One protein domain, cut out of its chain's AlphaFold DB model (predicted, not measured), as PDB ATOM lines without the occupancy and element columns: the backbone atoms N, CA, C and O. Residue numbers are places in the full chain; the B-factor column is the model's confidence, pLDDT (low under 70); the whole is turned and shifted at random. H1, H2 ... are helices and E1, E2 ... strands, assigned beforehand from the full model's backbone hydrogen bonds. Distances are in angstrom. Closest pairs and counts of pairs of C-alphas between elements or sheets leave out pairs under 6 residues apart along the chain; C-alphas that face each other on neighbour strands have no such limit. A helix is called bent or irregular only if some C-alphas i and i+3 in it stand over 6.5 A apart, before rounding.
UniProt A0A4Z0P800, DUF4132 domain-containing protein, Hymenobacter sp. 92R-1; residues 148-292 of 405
ATOM      1  N   PRO A 148       2.287 -20.225  27.841       71.44
ATOM      2  CA  PRO A 148       2.025 -21.653  28.031       71.44
ATOM      3  C   PRO A 148       0.715 -21.960  28.769       71.44
ATOM      4  O   PRO A 148       0.024 -22.901  28.392       71.44
ATOM      5  N   GLU A 149       0.359 -21.171  29.782       82.56
ATOM      6  CA  GLU A 149      -0.876 -21.342  30.563       82.56
ATOM      7  C   GLU A 149      -2.123 -20.896  29.788       82.56
ATOM      8  O   GLU A 149      -3.199 -21.464  29.961       82.56
ATOM      9  N   GLU A 150      -1.979 -19.934  28.873       79.50
ATOM     10  CA  GLU A 150      -3.035 -19.574  27.917       79.50
ATOM     11  C   GLU A 150      -3.318 -20.720  26.931       79.50
ATOM     12  O   GLU A 150      -4.470 -20.955  26.558       79.50
ATOM     13  N   ASN A 151      -2.282 -21.479  26.552       79.25
ATOM     14  CA  ASN A 151      -2.404 -22.628  25.652       79.25
ATOM     15  C   ASN A 151      -3.015 -23.857  26.337       79.25
ATOM     16  O   ASN A 151      -3.908 -24.490  25.772       79.25
ATOM     17  N   THR A 152      -2.557 -24.210  27.544       81.56
ATOM     18  CA  THR A 152      -3.120 -25.334  28.319       81.56
ATOM     19  C   THR A 152      -4.532 -25.037  28.817       81.56
ATOM     20  O   THR A 152      -5.311 -25.964  29.040       81.56
ATOM     21  N   ARG A 153      -4.877 -23.749  28.944       89.50
ATOM     22  CA  ARG A 153      -6.157 -23.176  29.372       89.50
ATOM     23  C   ARG A 153      -6.574 -23.510  30.790       89.50
ATOM     24  O   ARG A 153      -6.882 -22.587  31.516       89.50
ATOM     25  N   THR A 154      -6.642 -24.772  31.197       93.31
ATOM     26  CA  THR A 154      -7.295 -25.188  32.455       93.31
ATOM     27  C   THR A 154      -6.325 -25.619  33.553       93.31
ATOM     28  O   THR A 154      -6.752 -25.932  34.665       93.31
ATOM     29  N   TYR A 155      -5.023 -25.645  33.267       92.62
ATOM     30  CA  TYR A 155      -4.004 -26.041  34.234       92.62
ATOM     31  C   TYR A 155      -2.657 -25.365  33.984       92.62
ATOM     32  O   TYR A 155      -2.321 -25.027  32.850       92.62
ATOM     33  N   SER A 156      -1.866 -25.200  35.044       90.25
ATOM     34  CA  SER A 156      -0.481 -24.731  34.971       90.25
ATOM     35  C   SER A 156       0.487 -25.873  35.271       90.25
ATOM     36  O   SER A 156       0.360 -26.544  36.294       90.25
ATOM     37  N   ASN A 157       1.485 -26.044  34.400       88.94
ATOM     38  CA  ASN A 157       2.626 -26.950  34.597       88.94
ATOM     39  C   ASN A 157       3.851 -26.241  35.193       88.94
ATOM     40  O   ASN A 157       4.928 -26.826  35.262       88.94
ATOM     41  N   ARG A 158       3.727 -24.970  35.601       83.62
ATOM     42  CA  ARG A 158       4.873 -24.156  36.046       83.62
ATOM     43  C   ARG A 158       5.628 -24.777  37.225       83.62
ATOM     44  O   ARG A 158       6.816 -24.530  37.376       83.62
ATOM     45  N   MET A 159       4.925 -25.564  38.038       86.25
ATOM     46  CA  MET A 159       5.440 -26.229  39.236       86.25
ATOM     47  C   MET A 159       5.374 -27.759  39.120       86.25
ATOM     48  O   MET A 159       5.359 -28.452  40.138       86.25
ATOM     49  N   ALA A 160       5.322 -28.290  37.895       85.75
ATOM     50  CA  ALA A 160       5.325 -29.724  37.626       85.75
ATOM     51  C   ALA A 160       6.746 -30.314  37.683       85.75
ATOM     52  O   ALA A 160       7.741 -29.600  37.556       85.75
ATOM     53  N   ALA A 161       6.830 -31.636  37.829       85.06
ATOM     54  CA  ALA A 161       8.063 -32.423  37.805       85.06
ATOM     55  C   ALA A 161       9.082 -32.093  38.918       85.06
ATOM     56  O   ALA A 161      10.284 -32.317  38.753       85.06
ATOM     57  N   HIS A 162       8.617 -31.609  40.075       86.44
ATOM     58  CA  HIS A 162       9.436 -31.465  41.276       86.44
ATOM     59  C   HIS A 162       9.250 -32.636  42.235       86.44
ATOM     60  O   HIS A 162       8.138 -33.095  42.455       86.44
ATOM     61  N   VAL A 163      10.334 -33.078  42.874       88.88
ATOM     62  CA  VAL A 163      10.282 -34.114  43.917       88.88
ATOM     63  C   VAL A 163      10.307 -33.461  45.293       88.88
ATOM     64  O   VAL A 163      11.291 -32.810  45.654       88.88
ATOM     65  N   LEU A 164       9.239 -33.644  46.070       90.56
ATOM     66  CA  LEU A 164       9.053 -33.043  47.391       90.56
ATOM     67  C   LEU A 164       9.179 -34.076  48.507       90.56
ATOM     68  O   LEU A 164       8.672 -35.187  48.387       90.56
ATOM     69  N   ARG A 165       9.755 -33.680  49.646       91.06
ATOM     70  CA  ARG A 165       9.640 -34.405  50.921       91.06
ATOM     71  C   ARG A 165       8.199 -34.323  51.418       91.06
ATOM     72  O   ARG A 165       7.745 -33.257  51.842       91.06
ATOM     73  N   GLN A 166       7.491 -35.447  51.414       92.94
ATOM     74  CA  GLN A 166       6.037 -35.475  51.565       92.94
ATOM     75  C   GLN A 166       5.549 -34.928  52.919       92.94
ATOM     76  O   GLN A 166       4.655 -34.087  52.970       92.94
ATOM     77  N   HIS A 167       6.178 -35.326  54.030       92.69
ATOM     78  CA  HIS A 167       5.814 -34.821  55.363       92.69
ATOM     79  C   HIS A 167       6.027 -33.309  55.510       92.69
ATOM     80  O   HIS A 167       5.244 -32.620  56.173       92.69
ATOM     81  N   GLN A 168       7.085 -32.782  54.888       92.00
ATOM     82  CA  GLN A 168       7.362 -31.352  54.898       92.00
ATOM     83  C   GLN A 168       6.328 -30.600  54.057       92.00
ATOM     84  O   GLN A 168       5.783 -29.603  54.528       92.00
ATOM     85  N   PHE A 169       6.012 -31.110  52.865       94.44
ATOM     86  CA  PHE A 169       4.939 -30.595  52.019       94.44
ATOM     87  C   PHE A 169       3.594 -30.568  52.759       94.44
ATOM     88  O   PHE A 169       2.998 -29.502  52.874       94.44
ATOM     89  N   SER A 170       3.171 -31.685  53.361       95.12
ATOM     90  CA  SER A 170       1.929 -31.779  54.145       95.12
ATOM     91  C   SER A 170       1.870 -30.746  55.279       95.12
ATOM     92  O   SER A 170       0.850 -30.082  55.480       95.12
ATOM     93  N   SER A 171       2.987 -30.542  55.985       93.38
ATOM     94  CA  SER A 171       3.076 -29.543  57.057       93.38
ATOM     95  C   SER A 171       2.928 -28.110  56.532       93.38
ATOM     96  O   SER A 171       2.216 -27.310  57.136       93.38
ATOM     97  N   LEU A 172       3.569 -27.781  55.403       91.62
ATOM     98  CA  LEU A 172       3.461 -26.466  54.761       91.62
ATOM     99  C   LEU A 172       2.055 -26.217  54.205       91.62
ATOM    100  O   LEU A 172       1.489 -25.153  54.450       91.62
ATOM    101  N   ALA A 173       1.481 -27.208  53.520       94.81
ATOM    102  CA  ALA A 173       0.127 -27.176  52.981       94.81
ATOM    103  C   ALA A 173      -0.882 -26.858  54.093       94.81
ATOM    104  O   ALA A 173      -1.624 -25.878  54.010       94.81
ATOM    105  N   LYS A 174      -0.811 -27.592  55.212       93.69
ATOM    106  CA  LYS A 174      -1.668 -27.359  56.381       93.69
ATOM    107  C   LYS A 174      -1.524 -25.947  56.953       93.69
ATOM    108  O   LYS A 174      -2.529 -25.334  57.311       93.69
ATOM    109  N   LEU A 175      -0.301 -25.416  57.045       89.12
ATOM    110  CA  LEU A 175      -0.059 -24.048  57.528       89.12
ATOM    111  C   LEU A 175      -0.681 -22.984  56.612       89.12
ATOM    112  O   LEU A 175      -1.112 -21.940  57.099       89.12
ATOM    113  N   ARG A 176      -0.769 -23.267  55.310       90.50
ATOM    114  CA  ARG A 176      -1.403 -22.410  54.300       90.50
ATOM    115  C   ARG A 176      -2.908 -22.645  54.134       90.50
ATOM    116  O   ARG A 176      -3.545 -21.967  53.343       90.50
ATOM    117  N   GLY A 177      -3.499 -23.549  54.916       92.62
ATOM    118  CA  GLY A 177      -4.930 -23.861  54.848       92.62
ATOM    119  C   GLY A 177      -5.308 -24.862  53.755       92.62
ATOM    120  O   GLY A 177      -6.494 -25.124  53.566       92.62
ATOM    121  N   TRP A 178      -4.321 -25.456  53.082       96.44
ATOM    122  CA  TRP A 178      -4.539 -26.536  52.132       96.44
ATOM    123  C   TRP A 178      -4.828 -27.846  52.871       96.44
ATOM    124  O   TRP A 178      -4.258 -28.138  53.929       96.44
ATOM    125  N   ARG A 179      -5.709 -28.660  52.295       96.00
ATOM    126  CA  ARG A 179      -6.005 -30.022  52.730       96.00
ATOM    127  C   ARG A 179      -5.172 -30.987  51.903       96.00
ATOM    128  O   ARG A 179      -5.212 -30.944  50.681       96.00
ATOM    129  N   TYR A 180      -4.427 -31.852  52.577       95.12
ATOM    130  CA  TYR A 180      -3.637 -32.897  51.942       95.12
ATOM    131  C   TYR A 180      -3.491 -34.078  52.897       95.12
ATOM    132  O   TYR A 180      -3.181 -33.890  54.079       95.12
ATOM    133  N   SER A 181      -3.707 -35.277  52.372       92.19
ATOM    134  CA  SER A 181      -3.531 -36.542  53.077       92.19
ATOM    135  C   SER A 181      -2.278 -37.230  52.549       92.19
ATOM    136  O   SER A 181      -1.985 -37.164  51.359       92.19
ATOM    137  N   LEU A 182      -1.510 -37.847  53.447       92.69
ATOM    138  CA  LEU A 182      -0.251 -38.476  53.066       92.69
ATOM    139  C   LEU A 182      -0.507 -39.699  52.172       92.69
ATOM    140  O   LEU A 182      -1.344 -40.537  52.502       92.69
ATOM    141  N   MET A 183       0.248 -39.805  51.081       91.06
ATOM    142  CA  MET A 183       0.258 -40.954  50.190       91.06
ATOM    143  C   MET A 183       1.114 -42.088  50.760       91.06
ATOM    144  O   MET A 183       2.248 -41.866  51.207       91.06
ATOM    145  N   GLY A 184       0.598 -43.313  50.678       89.31
ATOM    146  CA  GLY A 184       1.241 -44.518  51.195       89.31
ATOM    147  C   GLY A 184       1.391 -45.651  50.181       89.31
ATOM    148  O   GLY A 184       0.677 -45.732  49.185       89.31
ATOM    149  N   ALA A 185       2.337 -46.541  50.465       85.94
ATOM    150  CA  ALA A 185       2.645 -47.784  49.770       85.94
ATOM    151  C   ALA A 185       1.739 -48.938  50.254       85.94
ATOM    152  O   ALA A 185       2.207 -50.028  50.580       85.94
ATOM    153  N   TYR A 186       0.437 -48.681  50.360       84.12
ATOM    154  CA  TYR A 186      -0.591 -49.657  50.732       84.12
ATOM    155  C   TYR A 186      -1.823 -49.487  49.836       84.12
ATOM    156  O   TYR A 186      -1.915 -48.514  49.085       84.12
ATOM    157  N   ASP A 187      -2.763 -50.435  49.889       77.44
ATOM    158  CA  ASP A 187      -3.966 -50.398  49.049       77.44
ATOM    159  C   ASP A 187      -4.730 -49.075  49.231       77.44
ATOM    160  O   ASP A 187      -4.989 -48.653  50.359       77.44
ATOM    161  N   LYS A 188      -5.046 -48.398  48.120       78.12
ATOM    162  CA  LYS A 188      -5.647 -47.049  48.080       78.12
ATOM    163  C   LYS A 188      -4.833 -45.924  48.729       78.12
ATOM    164  O   LYS A 188      -5.316 -44.799  48.852       78.12
ATOM    165  N   GLY A 189      -3.571 -46.164  49.077       72.62
ATOM    166  CA  GLY A 189      -2.661 -45.138  49.588       72.62
ATOM    167  C   GLY A 189      -2.347 -44.018  48.585       72.62
ATOM    168  O   GLY A 189      -1.718 -43.038  48.962       72.62
ATOM    169  N   TYR A 190      -2.800 -44.131  47.334       71.12
ATOM    170  CA  TYR A 190      -2.645 -43.145  46.262       71.12
ATOM    171  C   TYR A 190      -3.904 -42.290  46.011       71.12
ATOM    172  O   TYR A 190      -3.864 -41.404  45.166       71.12
ATOM    173  N   GLU A 191      -5.014 -42.492  46.739       74.94
ATOM    174  CA  GLU A 191      -6.265 -41.720  46.545       74.94
ATOM    175  C   GLU A 191      -6.134 -40.223  46.925       74.94
ATOM    176  O   GLU A 191      -7.062 -39.445  46.737       74.94
ATOM    177  N   SER A 192      -4.984 -39.803  47.466       74.31
ATOM    178  CA  SER A 192      -4.656 -38.406  47.793       74.31
ATOM    179  C   SER A 192      -3.765 -37.773  46.718       74.31
ATOM    180  O   SER A 192      -2.667 -37.300  47.006       74.31
ATOM    181  N   ASP A 193      -4.243 -37.787  45.476       85.56
ATOM    182  CA  ASP A 193      -3.535 -37.318  44.273       85.56
ATOM    183  C   ASP A 193      -3.423 -35.787  44.156       85.56
ATOM    184  O   ASP A 193      -2.830 -35.259  43.213       85.56
ATOM    185  N   SER A 194      -3.977 -35.040  45.112       93.50
ATOM    186  CA  SER A 194      -3.879 -33.585  45.139       93.50
ATOM    187  C   SER A 194      -3.984 -32.995  46.544       93.50
ATOM    188  O   SER A 194      -4.683 -33.496  47.428       93.50
ATOM    189  N   ALA A 195      -3.282 -31.882  46.754       97.06
ATOM    190  CA  ALA A 195      -3.583 -30.953  47.834       97.06
ATOM    191  C   ALA A 195      -4.620 -29.939  47.349       97.06
ATOM    192  O   ALA A 195      -4.500 -29.426  46.237       97.06
ATOM    193  N   THR A 196      -5.608 -29.604  48.176       97.56
ATOM    194  CA  THR A 196      -6.709 -28.710  47.786       97.56
ATOM    195  C   THR A 196      -6.846 -27.501  48.704       97.56
ATOM    196  O   THR A 196      -6.637 -27.595  49.913       97.56
ATOM    197  N   LEU A 197      -7.218 -26.352  48.141       97.38
ATOM    198  CA  LEU A 197      -7.527 -25.123  48.871       97.38
ATOM    199  C   LEU A 197      -8.912 -24.624  48.472       97.38
ATOM    200  O   LEU A 197      -9.160 -24.314  47.307       97.38
ATOM    201  N   GLU A 198      -9.804 -24.515  49.452       96.81
ATOM    202  CA  GLU A 198     -11.138 -23.945  49.260       96.81
ATOM    203  C   GLU A 198     -11.070 -22.417  49.189       96.81
ATOM    204  O   GLU A 198     -10.507 -21.770  50.077       96.81
ATOM    205  N   LEU A 199     -11.695 -21.834  48.166       96.38
ATOM    206  CA  LEU A 199     -11.720 -20.394  47.901       96.38
ATOM    207  C   LEU A 199     -13.176 -19.902  47.805       96.38
ATOM    208  O   LEU A 199     -13.623 -19.449  46.747       96.38
ATOM    209  N   PRO A 200     -13.947 -19.969  48.908       94.69
ATOM    210  CA  PRO A 200     -15.391 -19.739  48.887       94.69
ATOM    211  C   PRO A 200     -15.776 -18.317  48.467       94.69
ATOM    212  O   PRO A 200     -16.803 -18.142  47.822       94.69
ATOM    213  N   ALA A 201     -14.941 -17.314  48.771       92.12
ATOM    214  CA  ALA A 201     -15.162 -15.924  48.353       92.12
ATOM    215  C   ALA A 201     -15.220 -15.755  46.823       92.12
ATOM    216  O   ALA A 201     -15.809 -14.795  46.338       92.12
ATOM    217  N   HIS A 202     -14.644 -16.706  46.082       94.75
ATOM    218  CA  HIS A 202     -14.585 -16.711  44.621       94.75
ATOM    219  C   HIS A 202     -15.395 -17.857  44.003       94.75
ATOM    220  O   HIS A 202     -15.453 -17.967  42.785       94.75
ATOM    221  N   GLY A 203     -15.999 -18.730  44.820       95.75
ATOM    222  CA  GLY A 203     -16.668 -19.943  44.339       95.75
ATOM    223  C   GLY A 203     -15.721 -20.952  43.674       95.75
ATOM    224  O   GLY A 203     -16.159 -21.713  42.816       95.75
ATOM    225  N   LEU A 204     -14.436 -20.945  44.046       97.56
ATOM    226  CA  LEU A 204     -13.387 -21.776  43.448       97.56
ATOM    227  C   LEU A 204     -12.808 -22.774  44.462       97.56
ATOM    228  O   LEU A 204     -12.865 -22.567  45.673       97.56
ATOM    229  N   GLN A 205     -12.159 -23.813  43.946       97.94
ATOM    230  CA  GLN A 205     -11.190 -24.633  44.666       97.94
ATOM    231  C   GLN A 205      -9.908 -24.700  43.831       97.94
ATOM    232  O   GLN A 205      -9.959 -24.962  42.629       97.94
ATOM    233  N   ALA A 206      -8.758 -24.465  44.458       98.25
ATOM    234  CA  ALA A 206      -7.462 -24.721  43.842       98.25
ATOM    235  C   ALA A 206      -6.993 -26.142  44.172       98.25
ATOM    236  O   ALA A 206      -7.184 -26.619  45.291       98.25
ATOM    237  N   GLN A 207      -6.366 -26.806  43.208       97.94
ATOM    238  CA  GLN A 207      -5.827 -28.157  43.340       97.94
ATOM    239  C   GLN A 207      -4.370 -28.166  42.891       97.94
ATOM    240  O   GLN A 207      -4.067 -27.696  41.795       97.94
ATOM    241  N   PHE A 208      -3.487 -28.723  43.711       98.00
ATOM    242  CA  PHE A 208      -2.097 -28.979  43.364       98.00
ATOM    243  C   PHE A 208      -1.866 -30.485  43.325       98.00
ATOM    244  O   PHE A 208      -1.866 -31.147  44.363       98.00
ATOM    245  N   TRP A 209      -1.731 -31.008  42.112       96.00
ATOM    246  CA  TRP A 209      -1.655 -32.434  41.836       96.00
ATOM    247  C   TRP A 209      -0.269 -32.984  42.150       96.00
ATOM    248  O   TRP A 209       0.757 -32.360  41.858       96.00
ATOM    249  N   VAL A 210      -0.255 -34.164  42.761       94.69
ATOM    250  CA  VAL A 210       0.944 -34.898  43.149       94.69
ATOM    251  C   VAL A 210       0.774 -36.386  42.859       94.69
ATOM    252  O   VAL A 210      -0.336 -36.905  42.775       94.69
ATOM    253  N   SER A 211       1.886 -37.091  42.713       90.94
ATOM    254  CA  SER A 211       1.912 -38.540  42.515       90.94
ATOM    255  C   SER A 211       2.995 -39.174  43.376       90.94
ATOM    256  O   SER A 211       3.965 -38.516  43.768       90.94
ATOM    257  N   GLU A 212       2.848 -40.455  43.682       87.94
ATOM    258  CA  GLU A 212       3.843 -41.200  44.433       87.94
ATOM    259  C   GLU A 212       5.182 -41.270  43.688       87.94
ATOM    260  O   GLU A 212       5.251 -41.378  42.464       87.94
ATOM    261  N   VAL A 213       6.276 -41.238  44.449       85.31
ATOM    262  CA  VAL A 213       7.604 -41.581  43.934       85.31
ATOM    263  C   VAL A 213       7.898 -43.008  44.363       85.31
ATOM    264  O   VAL A 213       8.440 -43.250  45.442       85.31
ATOM    265  N   ASN A 214       7.500 -43.950  43.510       80.00
ATOM    266  CA  ASN A 214       7.710 -45.373  43.736       80.00
ATOM    267  C   ASN A 214       9.173 -45.751  43.455       80.00
ATOM    268  O   ASN A 214       9.539 -46.118  42.339       80.00
ATOM    269  N   ALA A 215      10.016 -45.589  44.471       74.75
ATOM    270  CA  ALA A 215      11.410 -46.008  44.456       74.75
ATOM    271  C   ALA A 215      11.697 -46.975  45.613       74.75
ATOM    272  O   ALA A 215      11.050 -46.913  46.662       74.75
ATOM    273  N   ASP A 216      12.685 -47.852  45.428       71.56
ATOM    274  CA  ASP A 216      13.057 -48.859  46.426       71.56
ATOM    275  C   ASP A 216      13.375 -48.217  47.781       71.56
ATOM    276  O   ASP A 216      14.175 -47.281  47.872       71.56
ATOM    277  N   ASN A 217      12.754 -48.740  48.845       71.81
ATOM    278  CA  ASN A 217      12.885 -48.246  50.221       71.81
ATOM    279  C   ASN A 217      12.547 -46.751  50.394       71.81
ATOM    280  O   ASN A 217      13.020 -46.107  51.329       71.81
ATOM    281  N   ALA A 218      11.722 -46.174  49.514       79.94
ATOM    282  CA  ALA A 218      11.304 -44.777  49.606       79.94
ATOM    283  C   ALA A 218      10.058 -44.573  50.487       79.94
ATOM    284  O   ALA A 218       9.338 -43.592  50.300       79.94
ATOM    285  N   TRP A 219       9.806 -45.456  51.457       83.62
ATOM    286  CA  TRP A 219       8.730 -45.335  52.442       83.62
ATOM    287  C   TRP A 219       9.236 -45.566  53.867       83.62
ATOM    288  O   TRP A 219      10.217 -46.270  54.090       83.62
ATOM    289  N   ASN A 220       8.543 -44.981  54.842       85.88
ATOM    290  CA  ASN A 220       8.845 -45.170  56.261       85.88
ATOM    291  C   ASN A 220       8.280 -46.499  56.808       85.88
ATOM    292  O   ASN A 220       7.503 -47.177  56.140       85.88
ATOM    293  N   ASP A 221       8.571 -46.821  58.070       85.50
ATOM    294  CA  ASP A 221       8.100 -48.051  58.739       85.50
ATOM    295  C   ASP A 221       6.566 -48.215  58.776       85.50
ATOM    296  O   ASP A 221       6.059 -49.306  59.025       85.50
ATOM    297  N   THR A 222       5.811 -47.139  58.527       86.50
ATOM    298  CA  THR A 222       4.338 -47.144  58.464       86.50
ATOM    299  C   THR A 222       3.788 -47.250  57.038       86.50
ATOM    300  O   THR A 222       2.583 -47.136  56.837       86.50
ATOM    301  N   GLY A 223       4.656 -47.443  56.042       87.12
ATOM    302  CA  GLY A 223       4.277 -47.536  54.635       87.12
ATOM    303  C   GLY A 223       3.896 -46.195  54.007       87.12
ATOM    304  O   GLY A 223       3.174 -46.186  53.023       87.12
ATOM    305  N   ILE A 224       4.339 -45.058  54.547       90.12
ATOM    306  CA  ILE A 224       4.119 -43.731  53.945       90.12
ATOM    307  C   ILE A 224       5.309 -43.362  53.069       90.12
ATOM    308  O   ILE A 224       6.451 -43.441  53.527       90.12
ATOM    309  N   TRP A 225       5.049 -42.908  51.839       89.94
ATOM    310  CA  TRP A 225       6.108 -42.481  50.928       89.94
ATOM    311  C   TRP A 225       6.875 -41.279  51.494       89.94
ATOM    312  O   TRP A 225       6.305 -40.290  51.956       89.94
ATOM    313  N   HIS A 226       8.199 -41.325  51.420       88.62
ATOM    314  CA  HIS A 226       9.056 -40.203  51.789       88.62
ATOM    315  C   HIS A 226       8.915 -39.034  50.812       88.62
ATOM    316  O   HIS A 226       9.021 -37.874  51.227       88.62
ATOM    317  N   TYR A 227       8.653 -39.339  49.538       90.25
ATOM    318  CA  TYR A 227       8.627 -38.364  48.459       90.25
ATOM    319  C   TYR A 227       7.363 -38.453  47.608       90.25
ATOM    320  O   TYR A 227       6.772 -39.520  47.457       90.25
ATOM    321  N   VAL A 228       6.988 -37.313  47.035       92.25
ATOM    322  CA  VAL A 228       5.963 -37.192  45.991       92.25
ATOM    323  C   VAL A 228       6.504 -36.350  44.844       92.25
ATOM    324  O   VAL A 228       7.333 -35.465  45.067       92.25
ATOM    325  N   SER A 229       6.054 -36.633  43.628       91.75
ATOM    326  CA  SER A 229       6.325 -35.818  42.449       91.75
ATOM    327  C   SER A 229       5.166 -34.859  42.228       91.75
ATOM    328  O   SER A 229       4.014 -35.240  42.408       91.75
ATOM    329  N   THR A 230       5.452 -33.627  41.837       93.69
ATOM    330  CA  THR A 230       4.436 -32.618  41.533       93.69
ATOM    331  C   THR A 230       4.019 -32.683  40.073       93.69
ATOM    332  O   THR A 230       4.815 -33.053  39.205       93.69
ATOM    333  N   ASP A 231       2.787 -32.277  39.801       92.38
ATOM    334  CA  ASP A 231       2.250 -32.127  38.454       92.38
ATOM    335  C   ASP A 231       1.512 -30.780  38.339       92.38
ATOM    336  O   ASP A 231       2.106 -29.717  38.540       92.38
ATOM    337  N   GLN A 232       0.222 -30.805  38.018       94.25
ATOM    338  CA  GLN A 232      -0.537 -29.632  37.614       94.25
ATOM    339  C   GLN A 232      -1.106 -28.825  38.781       94.25
ATOM    340  O   GLN A 232      -1.566 -29.368  39.785       94.25
ATOM    341  N   VAL A 233      -1.195 -27.509  38.585       97.06
ATOM    342  CA  VAL A 233      -2.087 -26.641  39.363       97.06
ATOM    343  C   VAL A 233      -3.361 -26.400  38.564       97.06
ATOM    344  O   VAL A 233      -3.292 -25.988  37.404       97.06
ATOM    345  N   ARG A 234      -4.522 -26.643  39.173       97.38
ATOM    346  CA  ARG A 234      -5.845 -26.463  38.559       97.38
ATOM    347  C   ARG A 234      -6.748 -25.615  39.440       97.38
ATOM    348  O   ARG A 234      -6.617 -25.623  40.662       97.38
ATOM    349  N   PHE A 235      -7.704 -24.948  38.808       98.12
ATOM    350  CA  PHE A 235      -8.822 -24.299  39.483       98.12
ATOM    351  C   PHE A 235     -10.105 -24.975  39.028       98.12
ATOM    352  O   PHE A 235     -10.278 -25.240  37.839       98.12
ATOM    353  N   VAL A 236     -10.990 -25.281  39.967       97.81
ATOM    354  CA  VAL A 236     -12.251 -25.971  39.690       97.81
ATOM    355  C   VAL A 236     -13.410 -25.267  40.386       97.81
ATOM    356  O   VAL A 236     -13.239 -24.624  41.421       97.81
ATOM    357  N   THR A 237     -14.599 -25.413  39.815       96.88
ATOM    358  CA  THR A 237     -15.885 -25.140  40.470       96.88
ATOM    359  C   THR A 237     -16.648 -26.454  40.635       96.88
ATOM    360  O   THR A 237     -16.205 -27.512  40.185       96.88
ATOM    361  N   ASN A 238     -17.867 -26.379  41.168       91.44
ATOM    362  CA  ASN A 238     -18.819 -27.492  41.142       91.44
ATOM    363  C   ASN A 238     -19.169 -27.967  39.713       91.44
ATOM    364  O   ASN A 238     -19.733 -29.047  39.554       91.44
ATOM    365  N   HIS A 239     -18.847 -27.179  38.681       93.12
ATOM    366  CA  HIS A 239     -19.092 -27.497  37.272       93.12
ATOM    367  C   HIS A 239     -17.850 -28.030  36.538       93.12
ATOM    368  O   HIS A 239     -17.931 -28.322  35.347       93.12
ATOM    369  N   GLY A 240     -16.718 -28.188  37.232       94.75
ATOM    370  CA  GLY A 240     -15.472 -28.699  36.663       94.75
ATOM    371  C   GLY A 240     -14.368 -27.641  36.532       94.75
ATOM    372  O   GLY A 240     -14.435 -26.597  37.189       94.75
ATOM    373  N   PRO A 241     -13.319 -27.926  35.735       96.00
ATOM    374  CA  PRO A 241     -12.156 -27.054  35.583       96.00
ATOM    375  C   PRO A 241     -12.499 -25.673  35.021       96.00
ATOM    376  O   PRO A 241     -13.270 -25.554  34.073       96.00
ATOM    377  N   VAL A 242     -11.869 -24.646  35.583       97.19
ATOM    378  CA  VAL A 242     -11.995 -23.246  35.167       97.19
ATOM    379  C   VAL A 242     -10.806 -22.874  34.282       97.19
ATOM    380  O   VAL A 242      -9.666 -23.199  34.635       97.19
ATOM    381  N   PRO A 243     -11.023 -22.191  33.147       96.44
ATOM    382  CA  PRO A 243      -9.935 -21.594  32.387       96.44
ATOM    383  C   PRO A 243      -9.131 -20.614  33.253       96.44
ATOM    384  O   PRO A 243      -9.684 -19.706  33.861       96.44
ATOM    385  N   LEU A 244      -7.809 -20.758  33.282       93.06
ATOM    386  CA  LEU A 244      -6.892 -19.899  34.024       93.06
ATOM    387  C   LEU A 244      -7.088 -18.397  33.733       93.06
ATOM    388  O   LEU A 244      -7.035 -17.635  34.695       93.06
ATOM    389  N   PRO A 245      -7.388 -17.949  32.491       92.44
ATOM    390  CA  PRO A 245      -7.721 -16.544  32.220       92.44
ATOM    391  C   PRO A 245      -8.973 -16.012  32.931       92.44
ATOM    392  O   PRO A 245      -9.116 -14.801  33.071       92.44
ATOM    393  N   GLU A 246      -9.875 -16.887  33.378       94.81
ATOM    394  CA  GLU A 246     -11.084 -16.516  34.128       94.81
ATOM    395  C   GLU A 246     -10.845 -16.480  35.647       94.81
ATOM    396  O   GLU A 246     -11.683 -15.985  36.402       94.81
ATOM    397  N   VAL A 247      -9.694 -16.970  36.121       95.69
ATOM    398  CA  VAL A 247      -9.323 -16.916  37.537       95.69
ATOM    399  C   VAL A 247      -8.868 -15.492  37.882       95.69
ATOM    400  O   VAL A 247      -7.990 -14.954  37.202       95.69
ATOM    401  N   PRO A 248      -9.386 -14.867  38.961       95.06
ATOM    402  CA  PRO A 248      -8.947 -13.534  39.358       95.06
ATOM    403  C   PRO A 248      -7.417 -13.474  39.541       95.06
ATOM    404  O   PRO A 248      -6.870 -14.319  40.257       95.06
ATOM    405  N   PRO A 249      -6.708 -12.470  38.985       91.56
ATOM    406  CA  PRO A 249      -5.242 -12.410  39.037       91.56
ATOM    407  C   PRO A 249      -4.665 -12.468  40.455       91.56
ATOM    408  O   PRO A 249      -3.625 -13.082  40.680       91.56
ATOM    409  N   LEU A 250      -5.363 -11.869  41.426       93.62
ATOM    410  CA  LEU A 250      -4.999 -11.954  42.840       93.62
ATOM    411  C   LEU A 250      -5.043 -13.394  43.355       93.62
ATOM    412  O   LEU A 250      -4.093 -13.849  43.977       93.62
ATOM    413  N   VAL A 251      -6.117 -14.122  43.052       96.31
ATOM    414  CA  VAL A 251      -6.299 -15.516  43.472       96.31
ATOM    415  C   VAL A 251      -5.254 -16.413  42.823       96.31
ATOM    416  O   VAL A 251      -4.600 -17.186  43.520       96.31
ATOM    417  N   PHE A 252      -5.056 -16.276  41.508       94.81
ATOM    418  CA  PHE A 252      -4.038 -17.032  40.784       94.81
ATOM    419  C   PHE A 252      -2.643 -16.773  41.365       94.81
ATOM    420  O   PHE A 252      -1.929 -17.719  41.695       94.81
ATOM    421  N   SER A 253      -2.283 -15.501  41.567       92.31
ATOM    422  CA  SER A 253      -0.984 -15.121  42.125       92.31
ATOM    423  C   SER A 253      -0.750 -15.709  43.513       92.31
ATOM    424  O   SER A 253       0.328 -16.231  43.782       92.31
ATOM    425  N   GLU A 254      -1.753 -15.667  44.386       95.19
ATOM    426  CA  GLU A 254      -1.640 -16.162  45.757       95.19
ATOM    427  C   GLU A 254      -1.564 -17.689  45.839       95.19
ATOM    428  O   GLU A 254      -0.740 -18.230  46.576       95.19
ATOM    429  N   VAL A 255      -2.354 -18.395  45.029       96.44
ATOM    430  CA  VAL A 255      -2.290 -19.858  44.934       96.44
ATOM    431  C   VAL A 255      -0.941 -20.311  44.384       96.44
ATOM    432  O   VAL A 255      -0.302 -21.185  44.964       96.44
ATOM    433  N   MET A 256      -0.463 -19.693  43.302       92.75
ATOM    434  CA  MET A 256       0.844 -20.029  42.733       92.75
ATOM    435  C   MET A 256       1.986 -19.713  43.701       92.75
ATOM    436  O   MET A 256       2.975 -20.440  43.733       92.75
ATOM    437  N   ARG A 257       1.836 -18.679  44.538       90.94
ATOM    438  CA  ARG A 257       2.789 -18.348  45.600       90.94
ATOM    439  C   ARG A 257       2.861 -19.420  46.688       90.94
ATOM    440  O   ARG A 257       3.957 -19.722  47.161       90.94
ATOM    441  N   ASP A 258       1.727 -19.992  47.084       93.25
ATOM    442  CA  ASP A 258       1.699 -21.128  48.009       93.25
ATOM    443  C   ASP A 258       2.362 -22.365  47.390       93.25
ATOM    444  O   ASP A 258       3.189 -23.011  48.034       93.25
ATOM    445  N   VAL A 259       2.070 -22.657  46.120       93.81
ATOM    446  CA  VAL A 259       2.675 -23.789  45.406       93.81
ATOM    447  C   VAL A 259       4.190 -23.605  45.239       93.81
ATOM    448  O   VAL A 259       4.944 -24.541  45.515       93.81
ATOM    449  N   ASP A 260       4.666 -22.407  44.884       87.38
ATOM    450  CA  ASP A 260       6.106 -22.107  44.824       87.38
ATOM    451  C   ASP A 260       6.759 -22.227  46.209       87.38
ATOM    452  O   ASP A 260       7.879 -22.712  46.328       87.38
ATOM    453  N   LEU A 261       6.064 -21.871  47.298       86.94
ATOM    454  CA  LEU A 261       6.559 -22.132  48.655       86.94
ATOM    455  C   LEU A 261       6.704 -23.637  48.925       86.94
ATOM    456  O   LEU A 261       7.699 -24.060  49.520       86.94
ATOM    457  N   PHE A 262       5.728 -24.451  48.517       91.19
ATOM    458  CA  PHE A 262       5.781 -25.903  48.692       91.19
ATOM    459  C   PHE A 262       6.966 -26.500  47.942       91.19
ATOM    460  O   PHE A 262       7.773 -27.208  48.545       91.19
ATOM    461  N   VAL A 263       7.128 -26.149  46.666       85.81
ATOM    462  CA  VAL A 263       8.267 -26.577  45.851       85.81
ATOM    463  C   VAL A 263       9.577 -26.041  46.428       85.81
ATOM    464  O   VAL A 263      10.487 -26.807  46.739       85.81
ATOM    465  N   GLY A 264       9.660 -24.736  46.661       76.69
ATOM    466  CA  GLY A 264      10.843 -24.027  47.140       76.69
ATOM    467  C   GLY A 264      11.340 -24.439  48.526       76.69
ATOM    468  O   GLY A 264      12.490 -24.168  48.855       76.69
ATOM    469  N   VAL A 265      10.526 -25.098  49.354       81.06
ATOM    470  CA  VAL A 265      10.937 -25.535  50.704       81.06
ATOM    471  C   VAL A 265      10.961 -27.054  50.846       81.06
ATOM    472  O   VAL A 265      11.853 -27.588  51.514       81.06
ATOM    473  N   ALA A 266      10.003 -27.761  50.239       86.12
ATOM    474  CA  ALA A 266       9.912 -29.212  50.338       86.12
ATOM    475  C   ALA A 266      10.706 -29.950  49.253       86.12
ATOM    476  O   ALA A 266      10.952 -31.142  49.433       86.12
ATOM    477  N   SER A 267      11.141 -29.281  48.174       84.62
ATOM    478  CA  SER A 267      11.944 -29.922  47.124       84.62
ATOM    479  C   SER A 267      13.230 -30.514  47.687       84.62
ATOM    480  O   SER A 267      13.973 -29.853  48.422       84.62
ATOM    481  N   VAL A 268      13.532 -31.751  47.285       79.00
ATOM    482  CA  VAL A 268      14.813 -32.407  47.595       79.00
ATOM    483  C   VAL A 268      16.002 -31.620  47.037       79.00
ATOM    484  O   VAL A 268      17.089 -31.683  47.599       79.00
ATOM    485  N   GLY A 269      15.787 -30.802  45.999       68.94
ATOM    486  CA  GLY A 269      16.794 -29.907  45.423       68.94
ATOM    487  C   GLY A 269      17.319 -28.825  46.381       68.94
ATOM    488  O   GLY A 269      18.370 -28.251  46.127       68.94
ATOM    489  N   ASN A 270      16.633 -28.560  47.498       66.12
ATOM    490  CA  ASN A 270      17.099 -27.632  48.536       66.12
ATOM    491  C   ASN A 270      17.810 -28.326  49.704       66.12
ATOM    492  O   ASN A 270      18.170 -27.668  50.680       66.12
ATOM    493  N   ASP A 271      17.977 -29.650  49.658       68.88
ATOM    494  CA  ASP A 271      18.693 -30.390  50.690       68.88
ATOM    495  C   ASP A 271      20.201 -30.419  50.373       68.88
ATOM    496  O   ASP A 271      20.607 -31.093  49.421       68.88
ATOM    497  N   PRO A 272      21.048 -29.696  51.136       62.00
ATOM    498  CA  PRO A 272      22.487 -29.655  50.887       62.00
ATOM    499  C   PRO A 272      23.178 -30.996  51.176       62.00
ATOM    500  O   PRO A 272      24.284 -31.224  50.698       62.00
ATOM    501  N   LEU A 273      22.527 -31.891  51.927       64.31
ATOM    502  CA  LEU A 273      23.041 -33.218  52.260       64.31
ATOM    503  C   LEU A 273      22.507 -34.308  51.322       64.31
ATOM    504  O   LEU A 273      22.857 -35.471  51.492       64.31
ATOM    505  N   TRP A 274      21.683 -33.971  50.320       65.88
ATOM    506  CA  TRP A 274      21.086 -34.965  49.416       65.88
ATOM    507  C   TRP A 274      22.132 -35.848  48.725       65.88
ATOM    508  O   TRP A 274      21.938 -37.056  48.569       65.88
ATOM    509  N   ARG A 275      23.264 -35.243  48.343       60.50
ATOM    510  CA  ARG A 275      24.387 -35.934  47.699       60.50
ATOM    511  C   ARG A 275      25.102 -36.902  48.648       60.50
ATOM    512  O   ARG A 275      25.530 -37.961  48.198       60.50
ATOM    513  N   ASP A 276      25.185 -36.555  49.931       57.53
ATOM    514  CA  ASP A 276      25.944 -37.296  50.945       57.53
ATOM    515  C   ASP A 276      25.101 -38.377  51.643       57.53
ATOM    516  O   ASP A 276      25.624 -39.422  52.019       57.53
ATOM    517  N   ASN A 277      23.783 -38.178  51.745       56.53
ATOM    518  CA  ASN A 277      22.854 -39.116  52.388       56.53
ATOM    519  C   ASN A 277      22.383 -40.258  51.468       56.53
ATOM    520  O   ASN A 277      21.450 -40.978  51.814       56.53
ATOM    521  N   GLY A 278      22.991 -40.421  50.287       52.66
ATOM    522  CA  GLY A 278      22.607 -41.473  49.344       52.66
ATOM    523  C   GLY A 278      21.227 -41.258  48.720       52.66
ATOM    524  O   GLY A 278      20.505 -42.232  48.512       52.66
ATOM    525  N   GLY A 279      20.856 -39.999  48.432       57.34
ATOM    526  CA  GLY A 279      19.597 -39.652  47.770       57.34
ATOM    527  C   GLY A 279      19.304 -40.527  46.545       57.34
ATOM    528  O   GLY A 279      20.216 -41.090  45.938       57.34
ATOM    529  N   LEU A 280      18.026 -40.645  46.171       61.22
ATOM    530  CA  LEU A 280      17.585 -41.563  45.118       61.22
ATOM    531  C   LEU A 280      18.443 -41.396  43.841       61.22
ATOM    532  O   LEU A 280      18.408 -40.320  43.232       61.22
ATOM    533  N   PRO A 281      19.208 -42.426  43.409       59.12
ATOM    534  CA  PRO A 281      20.150 -42.314  42.294       59.12
ATOM    535  C   PRO A 281      19.532 -41.763  41.004       59.12
ATOM    536  O   PRO A 281      20.193 -41.006  40.295       59.12
ATOM    537  N   ALA A 282      18.258 -42.080  40.752       58.66
ATOM    538  CA  ALA A 282      17.479 -41.600  39.610       58.66
ATOM    539  C   ALA A 282      17.269 -40.069  39.591       58.66
ATOM    540  O   ALA A 282      17.043 -39.497  38.529       58.66
ATOM    541  N   TYR A 283      17.397 -39.388  40.735       63.50
ATOM    542  CA  TYR A 283      17.123 -37.954  40.888       63.50
ATOM    543  C   TYR A 283      18.379 -37.113  41.177       63.50
ATOM    544  O   TYR A 283      18.269 -35.935  41.523       63.50
ATOM    545  N   ARG A 284      19.588 -37.670  40.996       63.00
ATOM    546  CA  ARG A 284      20.848 -36.901  41.094       63.00
ATOM    547  C   ARG A 284      20.892 -35.735  40.101       63.00
ATOM    548  O   ARG A 284      21.167 -34.609  40.504       63.00
ATOM    549  N   ASN A 285      20.523 -35.990  38.845       60.56
ATOM    550  CA  ASN A 285      20.472 -34.961  37.799       60.56
ATOM    551  C   ASN A 285      19.409 -33.889  38.097       60.56
ATOM    552  O   ASN A 285      19.617 -32.711  37.819       60.56
ATOM    553  N   TYR A 286      18.281 -34.277  38.708       65.69
ATOM    554  CA  TYR A 286      17.251 -33.331  39.146       65.69
ATOM    555  C   TYR A 286      17.786 -32.376  40.223       65.69
ATOM    556  O   TYR A 286      17.575 -31.168  40.124       65.69
ATOM    557  N   TRP A 287      18.517 -32.887  41.221       70.56
ATOM    558  CA  TRP A 287      19.082 -32.051  42.285       70.56
ATOM    559  C   TRP A 287      20.090 -31.025  41.755       70.56
ATOM    560  O   TRP A 287      20.023 -29.866  42.161       70.56
ATOM    561  N   GLU A 288      20.992 -31.419  40.848       64.75
ATOM    562  CA  GLU A 288      21.979 -30.499  40.257       64.75
ATOM    563  C   GLU A 288      21.294 -29.400  39.435       64.75
ATOM    564  O   GLU A 288      21.561 -28.214  39.647       64.75
ATOM    565  N   ASN A 289      20.341 -29.784  38.577       67.50
ATOM    566  CA  ASN A 289      19.573 -28.847  37.758       67.50
ATOM    567  C   ASN A 289      18.744 -27.878  38.608       67.50
ATOM    568  O   ASN A 289      18.683 -26.693  38.303       67.50
ATOM    569  N   TYR A 290      18.124 -28.354  39.688       69.44
ATOM    570  CA  TYR A 290      17.323 -27.510  40.571       69.44
ATOM    571  C   TYR A 290      18.197 -26.595  41.447       69.44
ATOM    572  O   TYR A 290      17.894 -25.415  41.623       69.44
ATOM    573  N   SER A 291      19.305 -27.113  41.986       71.56
ATOM    574  CA  SER A 291      20.165 -26.394  42.937       71.56
ATOM    575  C   SER A 291      20.799 -25.134  42.362       71.56
ATOM    576  O   SER A 291      21.037 -24.194  43.125       71.56
ATOM    577  N   PHE A 292      21.082 -25.126  41.057       75.69
ATOM    578  CA  PHE A 292      21.812 -24.058  40.362       75.69
ATOM    579  C   PHE A 292      21.128 -23.586  39.068       75.69
ATOM    580  O   PHE A 292      21.755 -22.875  38.273       75.69
TER     581      PHE A 292
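Overview. This is residues 148 to 292 of the 405 residues of the protein "DUF4132 domain-containing protein" of Hymenobacter sp. 92R-1 (UniProt A0A4Z0P800). A sheet of four antiparallel strands, curled like part of a barrel, has the long helix H3 packed along its strands, while the shorter H2 lies beside the strands and packs on residues 258 to 266 of H3. H4 lies off beyond this body, reached by a long link, and the short H1 is also set off from the sheet. The printed part has 145 residues, with four named helices and four named strands in the order H1 E1 H2 E2 E3 E4 H3 H4; the class is mixed, and the sheet's order is E1 E4 E3 E2. It is compact, with a radius of gyration of the C-alphas of 15.7 A and spans of 45 by 37 by 26 A.

Along the chain. H1 is residues 148 to 152, 6.3 A long, with C-alpha 148 at (2.025, -21.653, 28.031). E1 is residues 163 to 165, 7.0 A, and H2 is residues 166 to 175, 14.3 A. E2, residues 194 to 199, is 15.6 A long, E3, residues 204 to 212, 26.0 A, and E4, residues 227 to 237, 29.0 A; E4 bends by 60 degrees at residue 231. H3, residues 249 to 266, is 25.3 A long and begins at C-alpha 249, (-5.242, -12.410, 39.037). H4, residues 281 to 292, is 18.4 A long and irregular, with C-alphas 282 and 285 7.5 A apart; C-alpha 292 is at (21.812, -24.058, 40.362).

Arrangement. E2, E3 and E4 form a meander, each strand the antiparallel neighbour of the one before, and E2 and E3 are a hairpin, as are E3 and E4. N 197 and O 206 of E2 and E3 are 2.9 A apart, N 207 and O 234 of E3 and E4 2.8 A. E1, an edge strand, is antiparallel to E4, with N 164 and O 228 2.8 A apart, within hydrogen-bond range like the pairs before. H3 is on the sheet at a height of 9.4 A, over E3 and along the strands at 22 degrees on the local plane; the closest C-alphas of H3 and E3 are those of Val 255 and Ala 206, 7.2 A. H2, on the opposite face at a height of 4.9 A, is over none of the strands, but only just, as 2 of its C-alphas fall on E1. H2 touches H3, the closest C-alphas being those of Phe 169 and Ala 266, 5.4 A, at a steep tilt of 38 degrees, only just past shallow, opposite ways. H4 is apart from H3. In H1, H2 and H3 every O i to N i+4 pair is within hydrogen-bond range, in H4 6 of 8.

Size, cuts and confidence. The two C-alphas farthest apart are those of His 239 and Asp 276, 48.1 A. The printed part has no cut. The links H2 to E2, E3 to E4, E4 to H3 and H3 to H4 are long. The mean pLDDT of the printed part is 85.5; residues 269 to 286 and 288 to 290 are under 70.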